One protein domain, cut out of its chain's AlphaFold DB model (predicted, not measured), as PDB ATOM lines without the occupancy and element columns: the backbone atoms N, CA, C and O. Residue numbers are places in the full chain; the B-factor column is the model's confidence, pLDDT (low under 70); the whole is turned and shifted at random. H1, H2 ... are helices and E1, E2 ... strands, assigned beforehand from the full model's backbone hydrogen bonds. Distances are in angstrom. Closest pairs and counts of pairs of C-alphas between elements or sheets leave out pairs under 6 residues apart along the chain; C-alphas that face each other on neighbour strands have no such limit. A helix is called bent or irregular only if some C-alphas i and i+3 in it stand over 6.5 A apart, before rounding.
ATOM      1  N   ALA A   4     -18.915  41.707  20.201       82.44
ATOM      2  CA  ALA A   4     -19.440  41.864  18.844       82.44
ATOM      3  C   ALA A   4     -19.387  40.556  18.030       82.44
ATOM      4  O   ALA A   4     -20.302  40.277  17.263       82.44
ATOM      5  N   HIS A   5     -18.368  39.717  18.248       89.06
ATOM      6  CA  HIS A   5     -18.254  38.429  17.554       89.06
ATOM      7  C   HIS A   5     -19.266  37.400  18.085       89.06
ATOM      8  O   HIS A   5     -19.700  36.524  17.344       89.06
ATOM      9  N   ILE A   6     -19.665  37.500  19.362       94.31
ATOM     10  CA  ILE A   6     -20.718  36.648  19.939       94.31
ATOM     11  C   ILE A   6     -22.078  37.060  19.373       94.31
ATOM     12  O   ILE A   6     -22.871  36.195  19.014       94.31
ATOM     13  N   ALA A   7     -22.329  38.366  19.253       94.38
ATOM     14  CA  ALA A   7     -23.548  38.886  18.635       94.38
ATOM     15  C   ALA A   7     -23.697  38.392  17.186       94.38
ATOM     16  O   ALA A   7     -24.720  37.805  16.839       94.38
ATOM     17  N   GLU A   8     -22.642  38.537  16.379       94.69
ATOM     18  CA  GLU A   8     -22.615  38.063  14.993       94.69
ATOM     19  C   GLU A   8     -22.841  36.547  14.900       94.69
ATOM     20  O   GLU A   8     -23.663  36.082  14.110       94.69
ATOM     21  N   PHE A   9     -22.182  35.764  15.759       96.06
ATOM     22  CA  PHE A   9     -22.413  34.324  15.843       96.06
ATOM     23  C   PHE A   9     -23.883  33.983  16.138       96.06
ATOM     24  O   PHE A   9     -24.460  33.114  15.480       96.06
ATOM     25  N   LEU A  10     -24.509  34.663  17.103       96.44
ATOM     26  CA  LEU A  10     -25.911  34.433  17.458       96.44
ATOM     27  C   LEU A  10     -26.874  34.841  16.335       96.44
ATOM     28  O   LEU A  10     -27.907  34.194  16.154       96.44
ATOM     29  N   ASP A  11     -26.542  35.865  15.552       95.88
ATOM     30  CA  ASP A  11     -27.326  36.265  14.380       95.88
ATOM     31  C   ASP A  11     -27.201  35.254  13.229       95.88
ATOM     32  O   ASP A  11     -28.203  34.906  12.587       95.88
ATOM     33  N   LEU A  12     -26.006  34.700  13.009       96.44
ATOM     34  CA  LEU A  12     -25.796  33.596  12.068       96.44
ATOM     35  C   LEU A  12     -26.550  32.333  12.507       96.44
ATOM     36  O   LEU A  12     -27.214  31.692  11.689       96.44
ATOM     37  N   ALA A  13     -26.514  32.004  13.801       97.00
ATOM     38  CA  ALA A  13     -27.278  30.896  14.365       97.00
ATOM     39  C   ALA A  13     -28.787  31.089  14.150       97.00
ATOM     40  O   ALA A  13     -29.458  30.180  13.649       97.00
ATOM     41  N   ARG A  14     -29.311  32.294  14.422       96.38
ATOM     42  CA  ARG A  14     -30.724  32.635  14.195       96.38
ATOM     43  C   ARG A  14     -31.112  32.472  12.728       96.38
ATOM     44  O   ARG A  14     -32.157  31.901  12.432       96.38
ATOM     45  N   SER A  15     -30.240  32.889  11.812       96.75
ATOM     46  CA  SER A  15     -30.433  32.716  10.366       96.75
ATOM     47  C   SER A  15     -30.484  31.238   9.944       96.75
ATOM     48  O   SER A  15     -31.125  30.897   8.952       96.75
ATOM     49  N   ALA A  16     -29.861  30.344  10.717       97.31
ATOM     50  CA  ALA A  16     -29.938  28.895  10.543       97.31
ATOM     51  C   ALA A  16     -31.093  28.229  11.328       97.31
ATOM     52  O   ALA A  16     -31.157  26.999  11.389       97.31
ATOM     53  N   ASN A  17     -32.013  29.010  11.907       97.56
ATOM     54  CA  ASN A  17     -33.079  28.579  12.822       97.56
ATOM     55  C   ASN A  17     -32.581  27.893  14.112       97.56
ATOM     56  O   ASN A  17     -33.248  27.005  14.659       97.56
ATOM     57  N   VAL A  18     -31.420  28.318  14.609       97.50
ATOM     58  CA  VAL A  18     -30.850  27.909  15.897       97.50
ATOM     59  C   VAL A  18     -30.921  29.094  16.860       97.50
ATOM     60  O   VAL A  18     -30.353  30.151  16.603       97.50
ATOM     61  N   HIS A  19     -31.640  28.924  17.963       96.62
ATOM     62  CA  HIS A  19     -31.926  29.978  18.934       96.62
ATOM     63  C   HIS A  19     -31.266  29.663  20.273       96.62
ATOM     64  O   HIS A  19     -31.150  28.496  20.651       96.62
ATOM     65  N   PHE A  20     -30.838  30.709  20.976       96.62
ATOM     66  CA  PHE A  20     -30.228  30.630  22.297       96.62
ATOM     67  C   PHE A  20     -31.005  31.522  23.248       96.62
ATOM     68  O   PHE A  20     -31.069  32.731  23.033       96.62
ATOM     69  N   ASP A  21     -31.548  30.929  24.303       94.38
ATOM     70  CA  ASP A  21     -32.402  31.621  25.263       94.38
ATOM     71  C   ASP A  21     -32.082  31.177  26.691       94.38
ATOM     72  O   ASP A  21     -31.565  30.081  26.918       94.38
ATOM     73  N   ILE A  22     -32.405  32.025  27.669       94.69
ATOM     74  CA  ILE A  22     -32.351  31.652  29.085       94.69
ATOM     75  C   ILE A  22     -33.730  31.155  29.509       94.69
ATOM     76  O   ILE A  22     -34.688  31.925  29.551       94.69
ATOM     77  N   VAL A  23     -33.824  29.874  29.858       92.19
ATOM     78  CA  VAL A  23     -35.050  29.245  30.367       92.19
ATOM     79  C   VAL A  23     -34.719  28.568  31.689       92.19
ATOM     80  O   VAL A  23     -33.731  27.847  31.780       92.19
ATOM     81  N   ASN A  24     -35.526  28.812  32.728       91.88
ATOM     82  CA  ASN A  24     -35.307  28.269  34.076       91.88
ATOM     83  C   ASN A  24     -33.866  28.467  34.580       91.88
ATOM     84  O   ASN A  24     -33.239  27.540  35.091       91.88
ATOM     85  N   ASP A  25     -33.352  29.685  34.396       91.81
ATOM     86  CA  ASP A  25     -32.005  30.092  34.802       91.81
ATOM     87  C   ASP A  25     -30.862  29.297  34.145       91.81
ATOM     88  O   ASP A  25     -29.766  29.195  34.692       91.81
ATOM     89  N   ARG A  26     -31.091  28.730  32.956       94.19
ATOM     90  CA  ARG A  26     -30.071  28.016  32.180       94.19
ATOM     91  C   ARG A  26     -30.085  28.448  30.726       94.19
ATOM     92  O   ARG A  26     -31.139  28.775  30.187       94.19
ATOM     93  N   LEU A  27     -28.923  28.402  30.080       96.31
ATOM     94  CA  LEU A  27     -28.826  28.577  28.636       96.31
ATOM     95  C   LEU A  27     -29.375  27.340  27.916       96.31
ATOM     96  O   LEU A  27     -28.857  26.233  28.067       96.31
ATOM     97  N   HIS A  28     -30.394  27.549  27.094       96.00
ATOM     98  CA  HIS A  28     -30.985  26.549  26.220       96.00
ATOM     99  C   HIS A  28     -30.695  26.887  24.760       96.00
ATOM    100  O   HIS A  28     -30.854  28.026  24.330       96.00
ATOM    101  N   MET A  29     -30.305  25.868  23.994       96.38
ATOM    102  CA  MET A  29     -30.193  25.939  22.541       96.38
ATOM    103  C   MET A  29     -31.388  25.213  21.924       96.38
ATOM    104  O   MET A  29     -31.562  24.011  22.133       96.38
ATOM    105  N   GLN A  30     -32.202  25.928  21.156       96.44
ATOM    106  CA  GLN A  30     -33.366  25.380  20.470       96.44
ATOM    107  C   GLN A  30     -33.133  25.353  18.960       96.44
ATOM    108  O   GLN A  30     -32.698  26.333  18.364       96.44
ATOM    109  N   MET A  31     -33.471  24.234  18.320       96.62
ATOM    110  CA  MET A  31     -33.420  24.088  16.865       96.62
ATOM    111  C   MET A  31     -34.816  23.767  16.344       96.62
ATOM    112  O   MET A  31     -35.386  22.736  16.695       96.62
ATOM    113  N   VAL A  32     -35.367  24.629  15.492       93.50
ATOM    114  CA  VAL A  32     -36.687  24.419  14.878       93.50
ATOM    115  C   VAL A  32     -36.525  24.454  13.368       93.50
ATOM    116  O   VAL A  32     -36.318  25.515  12.797       93.50
ATOM    117  N   ARG A  33     -36.616  23.290  12.707       96.25
ATOM    118  CA  ARG A  33     -36.307  23.142  11.267       96.25
ATOM    119  C   ARG A  33     -34.959  23.806  10.905       96.25
ATOM    120  O   ARG A  33     -34.940  24.756  10.115       96.25
ATOM    121  N   PRO A  34     -33.843  23.351  11.508       96.31
ATOM    122  CA  PRO A  34     -32.541  23.972  11.304       96.31
ATOM    123  C   PRO A  34     -32.097  23.883   9.842       96.31
ATOM    124  O   PRO A  34     -32.258  22.848   9.190       96.31
ATOM    125  N   ASN A  35     -31.491  24.958   9.339       97.56
ATOM    126  CA  ASN A  35     -30.804  24.936   8.054       97.56
ATOM    127  C   ASN A  35     -29.383  24.394   8.252       97.56
ATOM    128  O   ASN A  35     -28.456  25.134   8.580       97.56
ATOM    129  N   TRP A  36     -29.201  23.091   8.034       96.56
ATOM    130  CA  TRP A  36     -27.915  22.416   8.234       96.56
ATOM    131  C   TRP A  36     -26.793  22.925   7.328       96.56
ATOM    132  O   TRP A  36     -25.641  22.938   7.758       96.56
ATOM    133  N   ALA A  37     -27.114  23.383   6.114       97.50
ATOM    134  CA  ALA A  37     -26.121  23.951   5.205       97.50
ATOM    135  C   ALA A  37     -25.529  25.258   5.759       97.50
ATOM    136  O   ALA A  37     -24.349  25.528   5.555       97.50
ATOM    137  N   MET A  38     -26.328  26.032   6.501       95.94
ATOM    138  CA  MET A  38     -25.869  27.243   7.186       95.94
ATOM    139  C   MET A  38     -25.245  26.947   8.552       95.94
ATOM    140  O   MET A  38     -24.264  27.580   8.924       95.94
ATOM    141  N   TRP A  39     -25.793  25.987   9.300       97.38
ATOM    142  CA  TRP A  39     -25.345  25.696  10.662       97.38
ATOM    143  C   TRP A  39     -24.028  24.913  10.718       97.38
ATOM    144  O   TRP A  39     -23.158  25.217  11.533       97.38
ATOM    145  N   SER A  40     -23.853  23.904   9.857       96.75
ATOM    146  CA  SER A  40     -22.693  23.005   9.915       96.75
ATOM    147  C   SER A  40     -21.342  23.731   9.829       96.75
ATOM    148  O   SER A  40     -20.462  23.389  10.623       96.75
ATOM    149  N   PRO A  41     -21.142  24.724   8.935       96.81
ATOM    150  CA  PRO A  41     -19.864  25.422   8.825       96.81
ATOM    151  C   PRO A  41     -19.495  26.226  10.071       96.81
ATOM    152  O   PRO A  41     -18.316  26.351  10.363       96.81
ATOM    153  N   ILE A  42     -20.477  26.739  10.821       94.69
ATOM    154  CA  ILE A  42     -20.255  27.654  11.954       94.69
ATOM    155  C   ILE A  42     -20.404  26.984  13.325       94.69
ATOM    156  O   ILE A  42     -20.088  27.592  14.341       94.69
ATOM    157  N   ARG A  43     -20.862  25.725  13.383       95.12
ATOM    158  CA  ARG A  43     -21.124  25.004  14.644       95.12
ATOM    159  C   ARG A  43     -19.903  24.932  15.566       95.12
ATOM    160  O   ARG A  43     -20.069  24.972  16.780       95.12
ATOM    161  N   HIS A  44     -18.702  24.820  15.002       94.75
ATOM    162  CA  HIS A  44     -17.445  24.740  15.757       94.75
ATOM    163  C   HIS A  44     -17.183  25.988  16.616       94.75
ATOM    164  O   HIS A  44     -16.530  25.894  17.651       94.75
ATOM    165  N   LEU A  45     -17.767  27.135  16.252       94.38
ATOM    166  CA  LEU A  45     -17.666  28.367  17.031       94.38
ATOM    167  C   LEU A  45     -18.302  28.237  18.423       94.38
ATOM    168  O   LEU A  45     -17.956  29.003  19.314       94.38
ATOM    169  N   LEU A  46     -19.185  27.256  18.652       94.44
ATOM    170  CA  LEU A  46     -19.674  26.944  20.001       94.44
ATOM    171  C   LEU A  46     -18.537  26.577  20.952       94.44
ATOM    172  O   LEU A  46     -18.511  27.051  22.088       94.44
ATOM    173  N   ASP A  47     -17.606  25.756  20.472       94.19
ATOM    174  CA  ASP A  47     -16.472  25.282  21.256       94.19
ATOM    175  C   ASP A  47     -15.430  26.399  21.418       94.19
ATOM    176  O   ASP A  47     -14.847  26.555  22.489       94.19
ATOM    177  N   GLU A  48     -15.242  27.230  20.387       94.00
ATOM    178  CA  GLU A  48     -14.309  28.364  20.429       94.00
ATOM    179  C   GLU A  48     -14.786  29.515  21.326       94.00
ATOM    180  O   GLU A  48     -13.990  30.142  22.028       94.00
ATOM    181  N   ILE A  49     -16.085  29.824  21.297       94.44
ATOM    182  CA  ILE A  49     -16.668  30.889  22.118       94.44
ATOM    183  C   ILE A  49     -16.833  30.403  23.559       94.44
ATOM    184  O   ILE A  49     -16.525  31.149  24.492       94.44
ATOM    185  N   GLY A  50     -17.296  29.167  23.737       93.88
ATOM    186  CA  GLY A  50     -17.531  28.553  25.034       93.88
ATOM    187  C   GLY A  50     -18.880  28.923  25.658       93.88
ATOM    188  O   GLY A  50     -19.391  30.039  25.527       93.88
ATOM    189  N   HIS A  51     -19.438  27.961  26.393       94.19
ATOM    190  CA  HIS A  51     -20.757  28.045  27.021       94.19
ATOM    191  C   HIS A  51     -20.933  29.287  27.906       94.19
ATOM    192  O   HIS A  51     -21.871  30.053  27.699       94.19
ATOM    193  N   GLU A  52     -20.006  29.526  28.837       94.69
ATOM    194  CA  GLU A  52     -20.103  30.615  29.822       94.69
ATOM    195  C   GLU A  52     -20.206  31.993  29.162       94.69
ATOM    196  O   GLU A  52     -20.916  32.883  29.633       94.69
ATOM    197  N   ARG A  53     -19.510  32.177  28.035       95.19
ATOM    198  CA  ARG A  53     -19.479  33.457  27.325       95.19
ATOM    199  C   ARG A  53     -20.764  33.697  26.544       95.19
ATOM    200  O   ARG A  53     -21.278  34.815  26.578       95.19
ATOM    201  N   ILE A  54     -21.295  32.658  25.894       95.94
ATOM    202  CA  ILE A  54     -22.605  32.710  25.230       95.94
ATOM    203  C   ILE A  54     -23.686  32.992  26.272       95.94
ATOM    204  O   ILE A  54     -24.485  33.906  26.097       95.94
ATOM    205  N   GLU A  55     -23.674  32.267  27.389       96.69
ATOM    206  CA  GLU A  55     -24.648  32.442  28.461       96.69
ATOM    207  C   GLU A  55     -24.612  33.860  29.037       96.69
ATOM    208  O   GLU A  55     -25.649  34.519  29.122       96.69
ATOM    209  N   ALA A  56     -23.426  34.366  29.384       95.44
ATOM    210  CA  ALA A  56     -23.278  35.712  29.922       95.44
ATOM    211  C   ALA A  56     -23.781  36.781  28.941       95.44
ATOM    212  O   ALA A  56     -24.396  37.761  29.368       95.44
ATOM    213  N   PHE A  57     -23.537  36.607  27.638       95.44
ATOM    214  CA  PHE A  57     -24.028  37.520  26.609       95.44
ATOM    215  C   PHE A  57     -25.556  37.467  26.484       95.44
ATOM    216  O   PHE A  57     -26.212  38.505  26.578       95.44
ATOM    217  N   VAL A  58     -26.142  36.272  26.364       95.12
ATOM    218  CA  VAL A  58     -27.600  36.093  26.244       95.12
ATOM    219  C   VAL A  58     -28.323  36.603  27.497       95.12
ATOM    220  O   VAL A  58     -29.369  37.236  27.381       95.12
ATOM    221  N   ARG A  59     -27.752  36.425  28.697       95.31
ATOM    222  CA  ARG A  59     -28.286  37.005  29.944       95.31
ATOM    223  C   ARG A  59     -28.311  38.533  29.914       95.31
ATOM    224  O   ARG A  59     -29.312  39.123  30.319       95.31
ATOM    225  N   ARG A  60     -27.239  39.177  29.434       93.25
ATOM    226  CA  ARG A  60     -27.191  40.644  29.286       93.25
ATOM    227  C   ARG A  60     -28.240  41.137  28.291       93.25
ATOM    228  O   ARG A  60     -28.975  42.068  28.609       93.25
ATOM    229  N   GLU A  61     -28.353  40.480  27.141       90.88
ATOM    230  CA  GLU A  61     -29.356  40.788  26.115       90.88
ATOM    231  C   GLU A  61     -30.791  40.628  26.638       90.88
ATOM    232  O   GLU A  61     -31.620  41.522  26.473       90.88
ATOM    233  N   ALA A  62     -31.090  39.523  27.325       88.56
ATOM    234  CA  ALA A  62     -32.405  39.283  27.914       88.56
ATOM    235  C   ALA A  62     -32.758  40.339  28.976       88.56
ATOM    236  O   ALA A  62     -33.883  40.842  29.007       88.56
ATOM    237  N   ALA A  63     -31.790  40.727  29.814       88.06
ATOM    238  CA  ALA A  63     -31.974  41.799  30.787       88.06
ATOM    239  C   ALA A  63     -32.232  43.155  30.108       88.06
ATOM    240  O   ALA A  63     -33.117  43.896  30.544       88.06
ATOM    241  N   ALA A  64     -31.509  43.465  29.027       84.62
ATOM    242  CA  ALA A  64     -31.703  44.683  28.243       84.62
ATOM    243  C   ALA A  64     -33.097  44.737  27.602       84.62
ATOM    244  O   ALA A  64     -33.803  45.733  27.764       84.62
ATOM    245  N   ARG A  65     -33.540  43.644  26.965       81.31
ATOM    246  CA  ARG A  65     -34.898  43.522  26.403       81.31
ATOM    247  C   ARG A  65     -35.968  43.701  27.475       81.31
ATOM    248  O   ARG A  65     -36.841  44.546  27.327       81.31
ATOM    249  N   GLY A  66     -35.824  43.025  28.617       78.94
ATOM    250  CA  GLY A  66     -36.756  43.169  29.735       78.94
ATOM    251  C   GLY A  66     -36.826  44.591  30.312       78.94
ATOM    252  O   GLY A  66     -37.873  44.998  30.812       78.94
ATOM    253  N   MET A  67     -35.744  45.378  30.254       76.88
ATOM    254  CA  MET A  67     -35.792  46.802  30.621       76.88
ATOM    255  C   MET A  67     -36.575  47.635  29.604       76.88
ATOM    256  O   MET A  67     -37.382  48.474  30.009       76.88
ATOM    257  N   VAL A  68     -36.356  47.396  28.309       76.06
ATOM    258  CA  VAL A  68     -37.071  48.085  27.226       76.06
ATOM    259  C   VAL A  68     -38.566  47.787  27.290       76.06
ATOM    260  O   VAL A  68     -39.360  48.726  27.287       76.06
ATOM    261  N   ASP A  69     -38.952  46.521  27.454       79.75
ATOM    262  CA  ASP A  69     -40.359  46.110  27.526       79.75
ATOM    263  C   ASP A  69     -41.084  46.773  28.706       79.75
ATOM    264  O   ASP A  69     -42.178  47.319  28.552       79.75
ATOM    265  N   ARG A  70     -40.437  46.830  29.880       77.19
ATOM    266  CA  ARG A  70     -40.975  47.555  31.044       77.19
ATOM    267  C   ARG A  70     -41.130  49.050  30.771       77.19
ATOM    268  O   ARG A  70     -42.141  49.639  31.148       77.19
ATOM    269  N   SER A  71     -40.151  49.674  30.119       71.69
ATOM    270  CA  SER A  71     -40.221  51.098  29.772       71.69
ATOM    271  C   SER A  71     -41.339  51.387  28.764       71.69
ATOM    272  O   SER A  71     -42.032  52.402  28.891       71.69
ATOM    273  N   ALA A  72     -41.533  50.507  27.781       77.75
ATOM    274  CA  ALA A  72     -42.604  50.610  26.797       77.75
ATOM    275  C   ALA A  72     -43.977  50.502  27.472       77.75
ATOM    276  O   ALA A  72     -44.844  51.342  27.229       77.75
ATOM    277  N   GLN A  73     -44.134  49.548  28.394       82.75
ATOM    278  CA  GLN A  73     -45.362  49.358  29.163       82.75
ATOM    279  C   GLN A  73     -45.725  50.600  29.995       82.75
ATOM    280  O   GLN A  73     -46.833  51.118  29.880       82.75
ATOM    281  N   VAL A  74     -44.772  51.148  30.760       85.75
ATOM    282  CA  VAL A  74     -44.996  52.367  31.564       85.75
ATOM    283  C   VAL A  74     -45.369  53.564  30.684       85.75
ATOM    284  O   VAL A  74     -46.205  54.391  31.053       85.75
ATOM    285  N   SER A  75     -44.753  53.674  29.508       80.81
ATOM    286  CA  SER A  75     -45.061  54.742  28.553       80.81
ATOM    287  C   SER A  75     -46.480  54.606  27.996       80.81
ATOM    288  O   SER A  75     -47.199  55.602  27.909       80.81
ATOM    289  N   ALA A  76     -46.904  53.381  27.678       84.38
ATOM    290  CA  ALA A  76     -48.250  53.088  27.198       84.38
ATOM    291  C   ALA A  76     -49.324  53.402  28.256       84.38
ATOM    292  O   ALA A  76     -50.326  54.038  27.935       84.38
ATOM    293  N   GLU A  77     -49.089  53.043  29.521       87.75
ATOM    294  CA  GLU A  77     -49.998  53.339  30.640       87.75
ATOM    295  C   GLU A  77     -50.172  54.848  30.858       87.75
ATOM    296  O   GLU A  77     -51.292  55.341  30.993       87.75
ATOM    297  N   ARG A  78     -49.071  55.612  30.818       84.38
ATOM    298  CA  ARG A  78     -49.116  57.081  30.931       84.38
ATOM    299  C   ARG A  78     -49.880  57.726  29.783       84.38
ATOM    300  O   ARG A  78     -50.639  58.666  30.012       84.38
ATOM    301  N   LEU A  79     -49.679  57.235  28.560       85.69
ATOM    302  CA  LEU A  79     -50.406  57.729  27.396       85.69
ATOM    303  C   LEU A  79     -51.905  57.443  27.523       85.69
ATOM    304  O   LEU A  79     -52.710  58.321  27.229       85.69
ATOM    305  N   HIS A  80     -52.278  56.252  27.996       85.25
ATOM    306  CA  HIS A  80     -53.676  55.891  28.219       85.25
ATOM    307  C   HIS A  80     -54.356  56.841  29.216       85.25
ATOM    308  O   HIS A  80     -55.375  57.440  28.882       85.25
ATOM    309  N   LEU A  81     -53.728  57.075  30.374       87.81
ATOM    310  CA  LEU A  81     -54.224  58.012  31.390       87.81
ATOM    311  C   LEU A  81     -54.369  59.443  30.848       87.81
ATOM    312  O   LEU A  81     -55.365  60.112  31.111       87.81
ATOM    313  N   ALA A  82     -53.396  59.922  30.068       83.69
ATOM    314  CA  ALA A  82     -53.466  61.252  29.464       83.69
ATOM    315  C   ALA A  82     -54.638  61.376  28.472       83.69
ATOM    316  O   ALA A  82     -55.330  62.393  28.458       83.69
ATOM    317  N   VAL A  83     -54.893  60.333  27.675       85.62
ATOM    318  CA  VAL A  83     -56.032  60.287  26.746       85.62
ATOM    319  C   VAL A  83     -57.370  60.287  27.491       85.62
ATOM    320  O   VAL A  83     -58.310  60.934  27.033       85.62
ATOM    321  N   GLU A  84     -57.471  59.598  28.629       86.00
ATOM    322  CA  GLU A  84     -58.679  59.612  29.464       86.00
ATOM    323  C   GLU A  84     -58.953  61.001  30.054       86.00
ATOM    324  O   GLU A  84     -60.085  61.478  29.979       86.00
ATOM    325  N   VAL A  85     -57.921  61.696  30.546       84.69
ATOM    326  CA  VAL A  85     -58.045  63.066  31.081       84.69
ATOM    327  C   VAL A  85     -58.494  64.069  30.015       84.69
ATOM    328  O   VAL A  85     -59.256  64.972  30.324       84.69
ATOM    329  N   MET A  86     -58.054  63.924  28.761       75.94
ATOM    330  CA  MET A  86     -58.447  64.833  27.671       75.94
ATOM    331  C   MET A  86     -59.848  64.551  27.103       75.94
ATOM    332  O   MET A  86     -60.356  65.350  26.316       75.94
ATOM    333  N   ARG A  87     -60.447  63.400  27.435       73.62
ATOM    334  CA  ARG A  87     -61.799  63.009  27.004       73.62
ATOM    335  C   ARG A  87     -62.897  63.375  28.008       73.62
ATOM    336  O   ARG A  87     -64.062  63.329  27.613       73.62
ATOM    337  N   GLY A  88     -62.541  63.677  29.257       63.97
ATOM    338  CA  GLY A  88     -63.445  64.209  30.288       63.97
ATOM    339  C   GLY A  88     -63.510  65.727  30.260       63.97
ATOM    340  O   GLY A  88     -64.594  66.252  30.596       63.97
TER     341      GLY A  88
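AT A GLANCE: This is residues 4 to 88 of the 88 residues of an uncharacterized protein of Pelagibacterium sp. SCN 63-23 (UniProt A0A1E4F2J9). A small compact head carries one very long helix, H4, most of which sticks out of the head as a straight arm. The head is made of the two-stranded hairpin E1 and E2, the helix H1, the short helices H2 and H3, and the first turns of H4, which pass by the hairpin; H1 stands about crosswise to H4. The printed part has 85 residues, with four named helices and two named strands in the order H1, E1, E2, H2, H3, H4, and its class is mostly helix. The sheet, in the order E1 - E2, is antiparallel. The whole is extended, with a radius of gyration of the C-alphas of 18.6 A and spans of 62 by 25 by 25 A, and the arm makes the length.

IN THESE COORDINATES: H1 covers residues 4 to 15, begins at C-alpha 4 at (-19.440, 41.864, 18.844) and is 16.6 A long. E1, residues 18 to 23, is 15.1 A long, and E2, residues 26 to 31, is 16.2 A long. H2, residues 36 to 42, is neither bent nor irregular, but only just: C-alphas 38 and 41 are 6.5 A apart. H3 covers residues 45 to 49. H4, residues 51 to 87, runs 53.9 A from C-alpha 51 at (-20.757, 28.045, 27.021) to C-alpha 87 at (-61.799, 63.009, 27.004).

HOW THE PARTS SIT: E1 and E2 are a hairpin of antiparallel neighbours, their directions at 151 degrees, with N 21 and O 28 at 3.0 A and N 28 and O 21 at 2.8 A, within hydrogen-bond range. The closest C-alphas of E2 and H4, Leu 27 and Glu 55, are 5.7 A apart; those of E1 and H4, Asp 21 and Val 58, are 6.6 A apart. The closest C-alphas of H1 and E1, Ala 13 and His 19, are also 6.6 A apart. H1 and H4 are close but not clearly touching, about perpendicular at 77 degrees, with the C-alphas of Ile 6 and Ile 54 closest at 6.9 A. H1 and H2 are close but not clearly touching, at a shallow tilt of 13 degrees, opposite ways, with the C-alphas of Ala 13 and Trp 39 closest at 6.7 A. H1 and H3 are close but not clearly touching, with the C-alphas of Ile 6 and Ile 49 closest at 7.4 A. H3 and H4 meet only through their link, while H2 and H4 are apart. In H1, H3 and H4 every O i to N i+4 pair is within hydrogen-bond range; in H2 1 of 3 is, beside 2 of 4 O i to N i+3 pairs.

THE WHOLE: The C-alphas of His 44 and Gly 88, the two farthest apart, are 62.3 A apart. Residues 63 to 88, of which 63 to 87 belong to H4, stand free; the body without them spans 30 by 22 by 16 A. The five links are tight, and the printed part has no cut. The mean pLDDT of the printed part is 90.7, and residue 88, the chain's last, is under 70.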